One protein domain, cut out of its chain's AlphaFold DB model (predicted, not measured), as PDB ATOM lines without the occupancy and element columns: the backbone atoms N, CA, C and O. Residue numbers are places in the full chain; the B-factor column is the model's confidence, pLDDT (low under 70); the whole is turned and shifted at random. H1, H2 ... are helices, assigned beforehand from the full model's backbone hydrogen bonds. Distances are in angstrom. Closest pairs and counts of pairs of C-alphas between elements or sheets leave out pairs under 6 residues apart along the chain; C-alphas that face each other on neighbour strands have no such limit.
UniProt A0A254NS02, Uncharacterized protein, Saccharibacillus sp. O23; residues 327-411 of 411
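AT A GLANCE: This is residues 327 to 411 of the 411 residues of an uncharacterized protein of Saccharibacillus sp. O23 (UniProt A0A254NS02). A helical hairpin of two long helices, H2 and H3, forms the core; H1 and the loop after it extend it beyond the start of H2, and H4 meets H3 at residues 385 to 389. The printed part is all helix: 85 residues with four named helices, H1 to H4 in chain order, and no named strand. It is only just compact, close to loose, with a radius of gyration of the C-alphas of 14.0 A, and elongated, spanning 40 by 26 by 19 A.

IN THESE COORDINATES: H1 is residues 334 to 337, its C-alpha 334 at (238.870, 255.121, 174.571). H2, residues 357 to 376, is 29.0 A long; H3, residues 380 to 394, 21.2 A; H4, residues 402 to 410, 12.6 A, ending at C-alpha 410, (250.618, 275.218, 164.399).

HOW THE PARTS SIT: H1 is close to H2 but not clearly touching, the closest C-alphas, of Ser 336 and Leu 358, being 6.9 A apart. H2 and H3, a hairpin, touch at a shallow tilt of 26 degrees, opposite ways; closest are the C-alphas of Asp 363 and Ala 393, 4.7 A. H3 and H4, also a hairpin, touch through residues 385 to 389 of H3 alone, closest at the C-alphas of Tyr 385 and Ser 402, 5.1 A. H1 is apart from H3 and H4. Every O i to N i+4 pair is within hydrogen-bond range in H2 and H3, 4 of 5 in H4; H1 is too short for one.

THE WHOLE: The printed part has no cut. The link from H1 to H2 is long, 19 residues. Confidence is under 70 at residues 329 to 337, 348 to 349 and 394 to 411.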
ATOM      1  N   PHE A 327     241.871 263.493 185.191       80.50
ATOM      2  CA  PHE A 327     242.315 263.326 183.825       80.50
ATOM      3  C   PHE A 327     241.140 262.968 182.899       80.50
ATOM      4  O   PHE A 327     240.556 261.890 182.993       80.50
ATOM      5  N   GLU A 328     240.824 263.856 181.951       75.69
ATOM      6  CA  GLU A 328     239.679 263.711 181.029       75.69
ATOM      7  C   GLU A 328     239.839 262.570 180.001       75.69
ATOM      8  O   GLU A 328     238.895 262.228 179.283       75.69
ATOM      9  N   GLY A 329     241.030 261.974 179.909       69.38
ATOM     10  CA  GLY A 329     241.341 260.937 178.935       69.38
ATOM     11  C   GLY A 329     241.573 261.473 177.521       69.38
ATOM     12  O   GLY A 329     241.581 262.674 177.250       69.38
ATOM     13  N   TYR A 330     241.768 260.553 176.576       64.38
ATOM     14  CA  TYR A 330     241.952 260.879 175.166       64.38
ATOM     15  C   TYR A 330     240.976 260.130 174.268       64.38
ATOM     16  O   TYR A 330     240.812 258.912 174.346       64.38
ATOM     17  N   VAL A 331     240.414 260.853 173.297       67.00
ATOM     18  CA  VAL A 331     239.467 260.309 172.310       67.00
ATOM     19  C   VAL A 331     240.075 259.164 171.484       67.00
ATOM     20  O   VAL A 331     239.367 258.246 171.074       67.00
ATOM     21  N   ASN A 332     241.392 259.182 171.251       57.56
ATOM     22  CA  ASN A 332     242.109 258.135 170.515       57.56
ATOM     23  C   ASN A 332     242.546 256.941 171.389       57.56
ATOM     24  O   ASN A 332     243.036 255.952 170.843       57.56
ATOM     25  N   ARG A 333     242.336 256.998 172.712       62.88
ATOM     26  CA  ARG A 333     242.532 255.886 173.652       62.88
ATOM     27  C   ARG A 333     241.258 255.711 174.486       62.88
ATOM     28  O   ARG A 333     241.235 256.108 175.645       62.88
ATOM     29  N   PRO A 334     240.185 255.122 173.928       65.00
ATOM     30  CA  PRO A 334     238.870 255.121 174.571       65.00
ATOM     31  C   PRO A 334     238.828 254.523 175.986       65.00
ATOM     32  O   PRO A 334     238.002 254.947 176.784       65.00
ATOM     33  N   SER A 335     239.727 253.587 176.322       64.62
ATOM     34  CA  SER A 335     239.891 253.050 177.686       64.62
ATOM     35  C   SER A 335     240.203 254.136 178.720       64.62
ATOM     36  O   SER A 335     239.763 254.036 179.861       64.62
ATOM     37  N   SER A 336     240.917 255.189 178.310       68.25
ATOM     38  CA  SER A 336     241.279 256.322 179.167       68.25
ATOM     39  C   SER A 336     240.129 257.271 179.480       68.25
ATOM     40  O   SER A 336     240.254 258.071 180.395       68.25
ATOM     41  N   LEU A 337     239.010 257.177 178.754       69.00
ATOM     42  CA  LEU A 337     237.840 258.031 178.969       69.00
ATOM     43  C   LEU A 337     236.959 257.553 180.131       69.00
ATOM     44  O   LEU A 337     235.983 258.220 180.451       69.00
ATOM     45  N   ASN A 338     237.259 256.397 180.739       76.75
ATOM     46  CA  ASN A 338     236.530 255.917 181.908       76.75
ATOM     47  C   ASN A 338     237.244 256.360 183.197       76.75
ATOM     48  O   ASN A 338     238.262 255.753 183.565       76.75
ATOM     49  N   PRO A 339     236.687 257.328 183.944       83.88
ATOM     50  CA  PRO A 339     237.414 258.011 185.010       83.88
ATOM     51  C   PRO A 339     237.512 257.203 186.315       83.88
ATOM     52  O   PRO A 339     238.067 257.665 187.305       83.88
ATOM     53  N   TYR A 340     236.986 255.979 186.358       84.12
ATOM     54  CA  TYR A 340     237.008 255.145 187.566       84.12
ATOM     55  C   TYR A 340     237.808 253.852 187.393       84.12
ATOM     56  O   TYR A 340     237.884 253.045 188.326       84.12
ATOM     57  N   THR A 341     238.351 253.586 186.203       84.25
ATOM     58  CA  THR A 341     239.103 252.346 185.972       84.25
ATOM     59  C   THR A 341     240.426 252.354 186.721       84.25
ATOM     60  O   THR A 341     241.133 253.355 186.772       84.25
ATOM     61  N   TYR A 342     240.780 251.207 187.293       88.00
ATOM     62  CA  TYR A 342     242.114 250.994 187.833       88.00
ATOM     63  C   TYR A 342     243.001 250.408 186.739       88.00
ATOM     64  O   TYR A 342     242.705 249.328 186.218       88.00
ATOM     65  N   VAL A 343     244.061 251.142 186.388       82.12
ATOM     66  CA  VAL A 343     245.109 250.756 185.426       82.12
ATOM     67  C   VAL A 343     244.592 250.179 184.100       82.12
ATOM     68  O   VAL A 343     245.043 249.129 183.634       82.12
ATOM     69  N   GLU A 344     243.589 250.837 183.514       75.44
ATOM     70  CA  GLU A 344     242.912 250.380 182.286       75.44
ATOM     71  C   GLU A 344     242.439 248.920 182.358       75.44
ATOM     72  O   GLU A 344     242.543 248.151 181.409       75.44
ATOM     73  N   ASN A 345     241.968 248.486 183.528       72.12
ATOM     74  CA  ASN A 345     241.500 247.121 183.764       72.12
ATOM     75  C   ASN A 345     242.562 246.016 183.539       72.12
ATOM     76  O   ASN A 345     242.210 244.825 183.484       72.12
ATOM     77  N   ASN A 346     243.860 246.367 183.529       72.75
ATOM     78  CA  ASN A 346     245.000 245.440 183.465       72.75
ATOM     79  C   ASN A 346     245.858 245.423 184.761       72.75
ATOM     80  O   ASN A 346     247.071 245.650 184.724       72.75
ATOM     81  N   PRO A 347     245.256 245.070 185.917       78.88
ATOM     82  CA  PRO A 347     245.878 245.068 187.252       78.88
ATOM     83  C   PRO A 347     246.868 243.921 187.498       78.88
ATOM     84  O   PRO A 347     247.252 243.662 188.631       78.88
ATOM     85  N   LEU A 348     247.215 243.148 186.467       64.88
ATOM     86  CA  LEU A 348     248.328 242.202 186.569       64.88
ATOM     87  C   LEU A 348     249.630 242.824 186.068       64.88
ATOM     88  O   LEU A 348     250.707 242.471 186.538       64.88
ATOM     89  N   THR A 349     249.541 243.685 185.060       64.50
ATOM     90  CA  THR A 349     250.733 244.258 184.430       64.50
ATOM     91  C   THR A 349     251.090 245.584 185.072       64.50
ATOM     92  O   THR A 349     252.266 245.917 185.204       64.50
ATOM     93  N   TYR A 350     250.066 246.337 185.453       76.12
ATOM     94  CA  TYR A 350     250.202 247.720 185.844       76.12
ATOM     95  C   TYR A 350     249.773 247.925 187.285       76.12
ATOM     96  O   TYR A 350     248.850 247.287 187.789       76.12
ATOM     97  N   ILE A 351     250.441 248.886 187.904       83.44
ATOM     98  CA  ILE A 351     250.133 249.413 189.221       83.44
ATOM     99  C   ILE A 351     249.892 250.911 189.075       83.44
ATOM    100  O   ILE A 351     250.462 251.542 188.186       83.44
ATOM    101  N   ASP A 352     249.091 251.477 189.971       90.19
ATOM    102  CA  ASP A 352     248.869 252.921 190.037       90.19
ATOM    103  C   ASP A 352     249.316 253.493 191.391       90.19
ATOM    104  O   ASP A 352     248.488 253.704 192.277       90.19
ATOM    105  N   PRO A 353     250.627 253.703 191.614       87.31
ATOM    106  CA  PRO A 353     251.111 254.269 192.865       87.31
ATOM    107  C   PRO A 353     250.597 255.691 193.098       87.31
ATOM    108  O   PRO A 353     250.371 256.062 194.243       87.31
ATOM    109  N   SER A 354     250.418 256.500 192.053       87.56
ATOM    110  CA  SER A 354     249.972 257.893 192.182       87.56
ATOM    111  C   SER A 354     248.462 258.045 192.305       87.56
ATOM    112  O   SER A 354     248.009 259.089 192.767       87.56
ATOM    113  N   GLY A 355     247.708 257.017 191.910       87.94
ATOM    114  CA  GLY A 355     246.281 257.139 191.669       87.94
ATOM    115  C   GLY A 355     245.993 257.947 190.405       87.94
ATOM    116  O   GLY A 355     244.907 258.489 190.315       87.94
ATOM    117  N   GLU A 356     246.932 258.074 189.467       86.44
ATOM    118  CA  GLU A 356     246.870 258.906 188.250       86.44
ATOM    119  C   GLU A 356     247.563 258.161 187.082       86.44
ATOM    120  O   GLU A 356     248.384 258.723 186.352       86.44
ATOM    121  N   PHE A 357     247.326 256.847 186.942       80.56
ATOM    122  CA  PHE A 357     248.103 255.966 186.049       80.56
ATOM    123  C   PHE A 357     248.256 256.492 184.612       80.56
ATOM    124  O   PHE A 357     249.344 256.432 184.035       80.56
ATOM    125  N   LEU A 358     247.162 256.973 184.018       75.12
ATOM    126  CA  LEU A 358     247.131 257.398 182.618       75.12
ATOM    127  C   LEU A 358     247.832 258.734 182.384       75.12
ATOM    128  O   LEU A 358     248.584 258.842 181.415       75.12
ATOM    129  N   ASP A 359     247.623 259.693 183.284       77.00
ATOM    130  CA  ASP A 359     248.319 260.981 183.304       77.00
ATOM    131  C   ASP A 359     249.835 260.757 183.426       77.00
ATOM    132  O   ASP A 359     250.616 261.149 182.560       77.00
ATOM    133  N   THR A 360     250.240 259.926 184.395       75.56
ATOM    134  CA  THR A 360     251.650 259.571 184.623       75.56
ATOM    135  C   THR A 360     252.296 258.937 183.382       75.56
ATOM    136  O   THR A 360     253.424 259.266 183.008       75.56
ATOM    137  N   LEU A 361     251.601 258.004 182.718       73.06
ATOM    138  CA  LEU A 361     252.108 257.352 181.507       73.06
ATOM    139  C   LEU A 361     252.273 258.349 180.350       73.06
ATOM    140  O   LEU A 361     253.212 258.220 179.558       73.06
ATOM    141  N   TYR A 362     251.366 259.319 180.241       73.50
ATOM    142  CA  TYR A 362     251.425 260.357 179.223       73.50
ATOM    143  C   TYR A 362     252.576 261.330 179.466       73.50
ATOM    144  O   TYR A 362     253.330 261.610 178.533       73.50
ATOM    145  N   ASP A 363     252.758 261.792 180.698       71.88
ATOM    146  CA  ASP A 363     253.847 262.704 181.037       71.88
ATOM    147  C   ASP A 363     255.213 262.079 180.731       71.88
ATOM    148  O   ASP A 363     256.083 262.713 180.130       71.88
ATOM    149  N   ILE A 364     255.380 260.787 181.039       72.56
ATOM    150  CA  ILE A 364     256.588 260.032 180.682       72.56
ATOM    151  C   ILE A 364     256.766 259.966 179.158       72.56
ATOM    152  O   ILE A 364     257.866 260.196 178.652       72.56
ATOM    153  N   ALA A 365     255.708 259.639 178.410       75.56
ATOM    154  CA  ALA A 365     255.781 259.539 176.953       75.56
ATOM    155  C   ALA A 365     256.116 260.890 176.297       75.56
ATOM    156  O   ALA A 365     256.932 260.938 175.371       75.56
ATOM    157  N   SER A 366     255.534 261.976 176.803       74.56
ATOM    158  CA  SER A 366     255.756 263.339 176.316       74.56
ATOM    159  C   SER A 366     257.185 263.799 176.610       74.56
ATOM    160  O   SER A 366     257.883 264.237 175.696       74.56
ATOM    161  N   ALA A 367     257.707 263.522 177.812       78.25
ATOM    162  CA  ALA A 367     259.102 263.797 178.156       78.25
ATOM    163  C   ALA A 367     260.100 263.054 177.243       78.25
ATOM    164  O   ALA A 367     261.120 263.620 176.834       78.25
ATOM    165  N   VAL A 368     259.815 261.797 176.878       76.50
ATOM    166  CA  VAL A 368     260.640 261.027 175.926       76.50
ATOM    167  C   VAL A 368     260.585 261.641 174.527       76.50
ATOM    168  O   VAL A 368     261.629 261.796 173.883       76.50
ATOM    169  N   TYR A 369     259.393 262.008 174.055       76.69
ATOM    170  CA  TYR A 369     259.215 262.646 172.753       76.69
ATOM    171  C   TYR A 369     259.949 263.992 172.670       76.69
ATOM    172  O   TYR A 369     260.701 264.233 171.724       76.69
ATOM    173  N   ASP A 370     259.818 264.834 173.693       79.81
ATOM    174  CA  ASP A 370     260.485 266.132 173.744       79.81
ATOM    175  C   ASP A 370     262.001 266.012 173.910       79.81
ATOM    176  O   ASP A 370     262.750 266.827 173.366       79.81
ATOM    177  N   THR A 371     262.480 264.954 174.569       81.25
ATOM    178  CA  THR A 371     263.912 264.629 174.593       81.25
ATOM    179  C   THR A 371     264.413 264.345 173.179       81.25
ATOM    180  O   THR A 371     265.449 264.871 172.769       81.25
ATOM    181  N   TYR A 372     263.673 263.543 172.407       82.75
ATOM    182  CA  TYR A 372     264.015 263.240 171.019       82.75
ATOM    183  C   TYR A 372     264.001 264.494 170.131       82.75
ATOM    184  O   TYR A 372     264.962 264.731 169.395       82.75
ATOM    185  N   GLU A 373     262.959 265.326 170.220       82.19
ATOM    186  CA  GLU A 373     262.870 266.566 169.438       82.19
ATOM    187  C   GLU A 373     263.959 267.576 169.832       82.19
ATOM    188  O   GLU A 373     264.539 268.210 168.953       82.19
ATOM    189  N   PHE A 374     264.320 267.680 171.116       84.38
ATOM    190  CA  PHE A 374     265.442 268.517 171.551       84.38
ATOM    191  C   PHE A 374     266.792 268.016 171.021       84.38
ATOM    192  O   PHE A 374     267.624 268.822 170.613       84.38
ATOM    193  N   ILE A 375     267.018 266.698 170.987       87.31
ATOM    194  CA  ILE A 375     268.242 266.119 170.406       87.31
ATOM    195  C   ILE A 375     268.315 266.399 168.900       87.31
ATOM    196  O   ILE A 375     269.388 266.700 168.375       87.31
ATOM    197  N   LYS A 376     267.182 266.292 168.202       89.00
ATOM    198  CA  LYS A 376     267.078 266.509 166.756       89.00
ATOM    199  C   LYS A 376     267.214 267.986 166.371       89.00
ATOM    200  O   LYS A 376     267.843 268.284 165.358       89.00
ATOM    201  N   ASP A 377     266.641 268.886 167.166       89.56
ATOM    202  CA  ASP A 377     266.717 270.338 166.995       89.56
ATOM    203  C   ASP A 377     266.906 271.046 168.354       89.56
ATOM    204  O   ASP A 377     265.926 271.379 169.038       89.56
ATOM    205  N   PRO A 378     268.166 271.286 168.772       90.38
ATOM    206  CA  PRO A 378     268.483 271.914 170.051       90.38
ATOM    207  C   PRO A 378     268.142 273.412 170.059       90.38
ATOM    208  O   PRO A 378     268.995 274.283 169.870       90.38
ATOM    209  N   SER A 379     266.875 273.728 170.313       90.94
ATOM    210  CA  SER A 379     266.359 275.093 170.408       90.94
ATOM    211  C   SER A 379     265.927 275.434 171.839       90.94
ATOM    212  O   SER A 379     265.595 274.559 172.638       90.94
ATOM    213  N   LYS A 380     265.899 276.731 172.185       87.00
ATOM    214  CA  LYS A 380     265.368 277.196 173.488       87.00
ATOM    215  C   LYS A 380     263.906 276.799 173.694       87.00
ATOM    216  O   LYS A 380     263.461 276.668 174.826       87.00
ATOM    217  N   GLU A 381     263.178 276.647 172.597       85.19
ATOM    218  CA  GLU A 381     261.787 276.225 172.588       85.19
ATOM    219  C   GLU A 381     261.653 274.742 172.942       85.19
ATOM    220  O   GLU A 381     260.980 274.425 173.916       85.19
ATOM    221  N   ASN A 382     262.375 273.851 172.252       81.50
ATOM    222  CA  ASN A 382     262.379 272.423 172.586       81.50
ATOM    223  C   ASN A 382     262.953 272.161 173.989       81.50
ATOM    224  O   ASN A 382     262.468 271.280 174.690       81.50
ATOM    225  N   ALA A 383     263.925 272.966 174.438       84.50
ATOM    226  CA  ALA A 383     264.399 272.929 175.822       84.50
ATOM    227  C   ALA A 383     263.301 273.319 176.829       84.50
ATOM    228  O   ALA A 383     263.246 272.762 177.920       84.50
ATOM    229  N   GLY A 384     262.440 274.278 176.471       81.81
ATOM    230  CA  GLY A 384     261.303 274.697 177.289       81.81
ATOM    231  C   GLY A 384     260.222 273.620 177.385       81.81
ATOM    232  O   GLY A 384     259.750 273.354 178.484       81.81
ATOM    233  N   TYR A 385     259.880 272.976 176.267       83.62
ATOM    234  CA  TYR A 385     258.923 271.865 176.239       83.62
ATOM    235  C   TYR A 385     259.407 270.673 177.071       83.62
ATOM    236  O   TYR A 385     258.728 270.270 178.014       83.62
ATOM    237  N   LEU A 386     260.656 270.245 176.852       84.06
ATOM    238  CA  LEU A 386     261.285 269.189 177.643       84.06
ATOM    239  C   LEU A 386     261.300 269.509 179.145       84.06
ATOM    240  O   LEU A 386     261.061 268.630 179.968       84.06
ATOM    241  N   ALA A 387     261.585 270.760 179.521       81.25
ATOM    242  CA  ALA A 387     261.608 271.156 180.926       81.25
ATOM    243  C   ALA A 387     260.228 271.054 181.595       81.25
ATOM    244  O   ALA A 387     260.164 270.686 182.764       81.25
ATOM    245  N   VAL A 388     259.145 271.364 180.874       79.44
ATOM    246  CA  VAL A 388     257.774 271.220 181.389       79.44
ATOM    247  C   VAL A 388     257.433 269.742 181.571       79.44
ATOM    248  O   VAL A 388     257.049 269.349 182.668       79.44
ATOM    249  N   ASP A 389     257.667 268.914 180.554       77.75
ATOM    250  CA  ASP A 389     257.259 267.504 180.585       77.75
ATOM    251  C   ASP A 389     258.070 266.663 181.573       77.75
ATOM    252  O   ASP A 389     257.532 265.769 182.221       77.75
ATOM    253  N   VAL A 390     259.358 266.973 181.758       76.81
ATOM    254  CA  VAL A 390     260.171 266.332 182.802       76.81
ATOM    255  C   VAL A 390     259.647 266.679 184.194       76.81
ATOM    256  O   VAL A 390     259.674 265.826 185.076       76.81
ATOM    257  N   VAL A 391     259.169 267.907 184.417       73.56
ATOM    258  CA  VAL A 391     258.578 268.288 185.708       73.56
ATOM    259  C   VAL A 391     257.245 267.574 185.920       73.56
ATOM    260  O   VAL A 391     257.060 267.006 186.993       73.56
ATOM    261  N   SER A 392     256.375 267.536 184.909       70.75
ATOM    262  CA  SER A 392     255.108 266.793 184.937       70.75
ATOM    263  C   SER A 392     255.316 265.308 185.254       70.75
ATOM    264  O   SER A 392     254.773 264.794 186.226       70.75
ATOM    265  N   ALA A 393     256.257 264.645 184.573       71.62
ATOM    266  CA  ALA A 393     256.555 263.227 184.803       71.62
ATOM    267  C   ALA A 393     257.131 262.923 186.200       71.62
ATOM    268  O   ALA A 393     257.113 261.775 186.649       71.62
ATOM    269  N   LEU A 394     257.689 263.930 186.881       66.94
ATOM    270  CA  LEU A 394     258.236 263.806 188.234       66.94
ATOM    271  C   LEU A 394     257.239 264.216 189.325       66.94
ATOM    272  O   LEU A 394     257.450 263.866 190.489       66.94
ATOM    273  N   VAL A 395     256.191 264.964 188.973       63.31
ATOM    274  CA  VAL A 395     255.214 265.526 189.909       63.31
ATOM    275  C   VAL A 395     253.802 265.145 189.446       63.31
ATOM    276  O   VAL A 395     253.238 265.831 188.598       63.31
ATOM    277  N   PRO A 396     253.207 264.084 190.021       59.59
ATOM    278  CA  PRO A 396     251.865 263.642 189.643       59.59
ATOM    279  C   PRO A 396     250.822 264.758 189.774       59.59
ATOM    280  O   PRO A 396     250.855 265.523 190.744       59.59
ATOM    281  N   GLY A 397     249.883 264.819 188.825       57.88
ATOM    282  CA  GLY A 397     248.819 265.825 188.782       57.88
ATOM    283  C   GLY A 397     249.252 267.188 188.226       57.88
ATOM    284  O   GLY A 397     248.464 268.135 188.252       57.88
ATOM    285  N   VAL A 398     250.494 267.325 187.740       62.59
ATOM    286  CA  VAL A 398     250.937 268.486 186.953       62.59
ATOM    287  C   VAL A 398     250.831 268.118 185.472       62.59
ATOM    288  O   VAL A 398     251.775 267.541 184.941       62.59
ATOM    289  N   PRO A 399     249.743 268.476 184.770       61.91
ATOM    290  CA  PRO A 399     249.548 268.035 183.396       61.91
ATOM    291  C   PRO A 399     250.656 268.562 182.482       61.91
ATOM    292  O   PRO A 399     250.989 269.756 182.515       61.91
ATOM    293  N   SER A 400     251.203 267.693 181.631       61.97
ATOM    294  CA  SER A 400     252.072 268.118 180.532       61.97
ATOM    295  C   SER A 400     251.345 269.130 179.630       61.97
ATOM    296  O   SER A 400     250.264 268.883 179.089       61.97
ATOM    297  N   ALA A 401     251.945 270.313 179.460       60.97
ATOM    298  CA  ALA A 401     251.396 271.397 178.640       60.97
ATOM    299  C   ALA A 401     252.084 271.531 177.266       60.97
ATOM    300  O   ALA A 401     251.657 272.345 176.440       60.97
ATOM    301  N   SER A 402     253.141 270.754 176.994       60.81
ATOM    302  CA  SER A 402     253.961 270.875 175.779       60.81
ATOM    303  C   SER A 402     253.149 270.628 174.499       60.81
ATOM    304  O   SER A 402     253.221 271.416 173.552       60.81
ATOM    305  N   GLY A 403     252.291 269.601 174.486       59.06
ATOM    306  CA  GLY A 403     251.440 269.252 173.342       59.06
ATOM    307  C   GLY A 403     250.431 270.349 172.978       59.06
ATOM    308  O   GLY A 403     250.287 270.704 171.805       59.06
ATOM    309  N   ALA A 404     249.787 270.955 173.981       57.25
ATOM    310  CA  ALA A 404     248.854 272.068 173.786       57.25
ATOM    311  C   ALA A 404     249.570 273.349 173.311       57.25
ATOM    312  O   ALA A 404     249.072 274.071 172.438       57.25
ATOM    313  N   LEU A 405     250.774 273.612 173.830       56.28
ATOM    314  CA  LEU A 405     251.610 274.737 173.406       56.28
ATOM    315  C   LEU A 405     252.137 274.575 171.969       56.28
ATOM    316  O   LEU A 405     252.286 275.568 171.260       56.28
ATOM    317  N   ARG A 406     252.395 273.344 171.512       62.97
ATOM    318  CA  ARG A 406     252.754 273.060 170.111       62.97
ATOM    319  C   ARG A 406     251.545 273.222 169.181       62.97
ATOM    320  O   ARG A 406     251.668 273.833 168.120       62.97
ATOM    321  N   ALA A 407     250.370 272.732 169.583       54.81
ATOM    322  CA  ALA A 407     249.140 272.807 168.785       54.81
ATOM    323  C   ALA A 407     248.654 274.251 168.563       54.81
ATOM    324  O   ALA A 407     248.245 274.600 167.459       54.81
ATOM    325  N   THR A 408     248.762 275.110 169.580       50.47
ATOM    326  CA  THR A 408     248.419 276.544 169.483       50.47
ATOM    327  C   THR A 408     249.369 277.349 168.596       50.47
ATOM    328  O   THR A 408     249.025 278.454 168.192       50.47
ATOM    329  N   LYS A 409     250.546 276.805 168.275       53.97
ATOM    330  CA  LYS A 409     251.544 277.436 167.402       53.97
ATOM    331  C   LYS A 409     251.471 276.953 165.949       53.97
ATOM    332  O   LYS A 409     252.012 277.607 165.061       53.97
ATOM    333  N   ALA A 410     250.854 275.793 165.723       52.09
ATOM    334  CA  ALA A 410     250.618 275.218 164.399       52.09
ATOM    335  C   ALA A 410     249.297 275.690 163.754       52.09
ATOM    336  O   ALA A 410     249.077 275.423 162.571       52.09
ATOM    337  N   ALA A 411     248.440 276.368 164.527       41.22
ATOM    338  CA  ALA A 411     247.243 277.087 164.087       41.22
ATOM    339  C   ALA A 411     247.558 278.574 163.873       41.22
ATOM    340  O   ALA A 411     246.944 279.169 162.957       41.22
TER     341      ALA A 411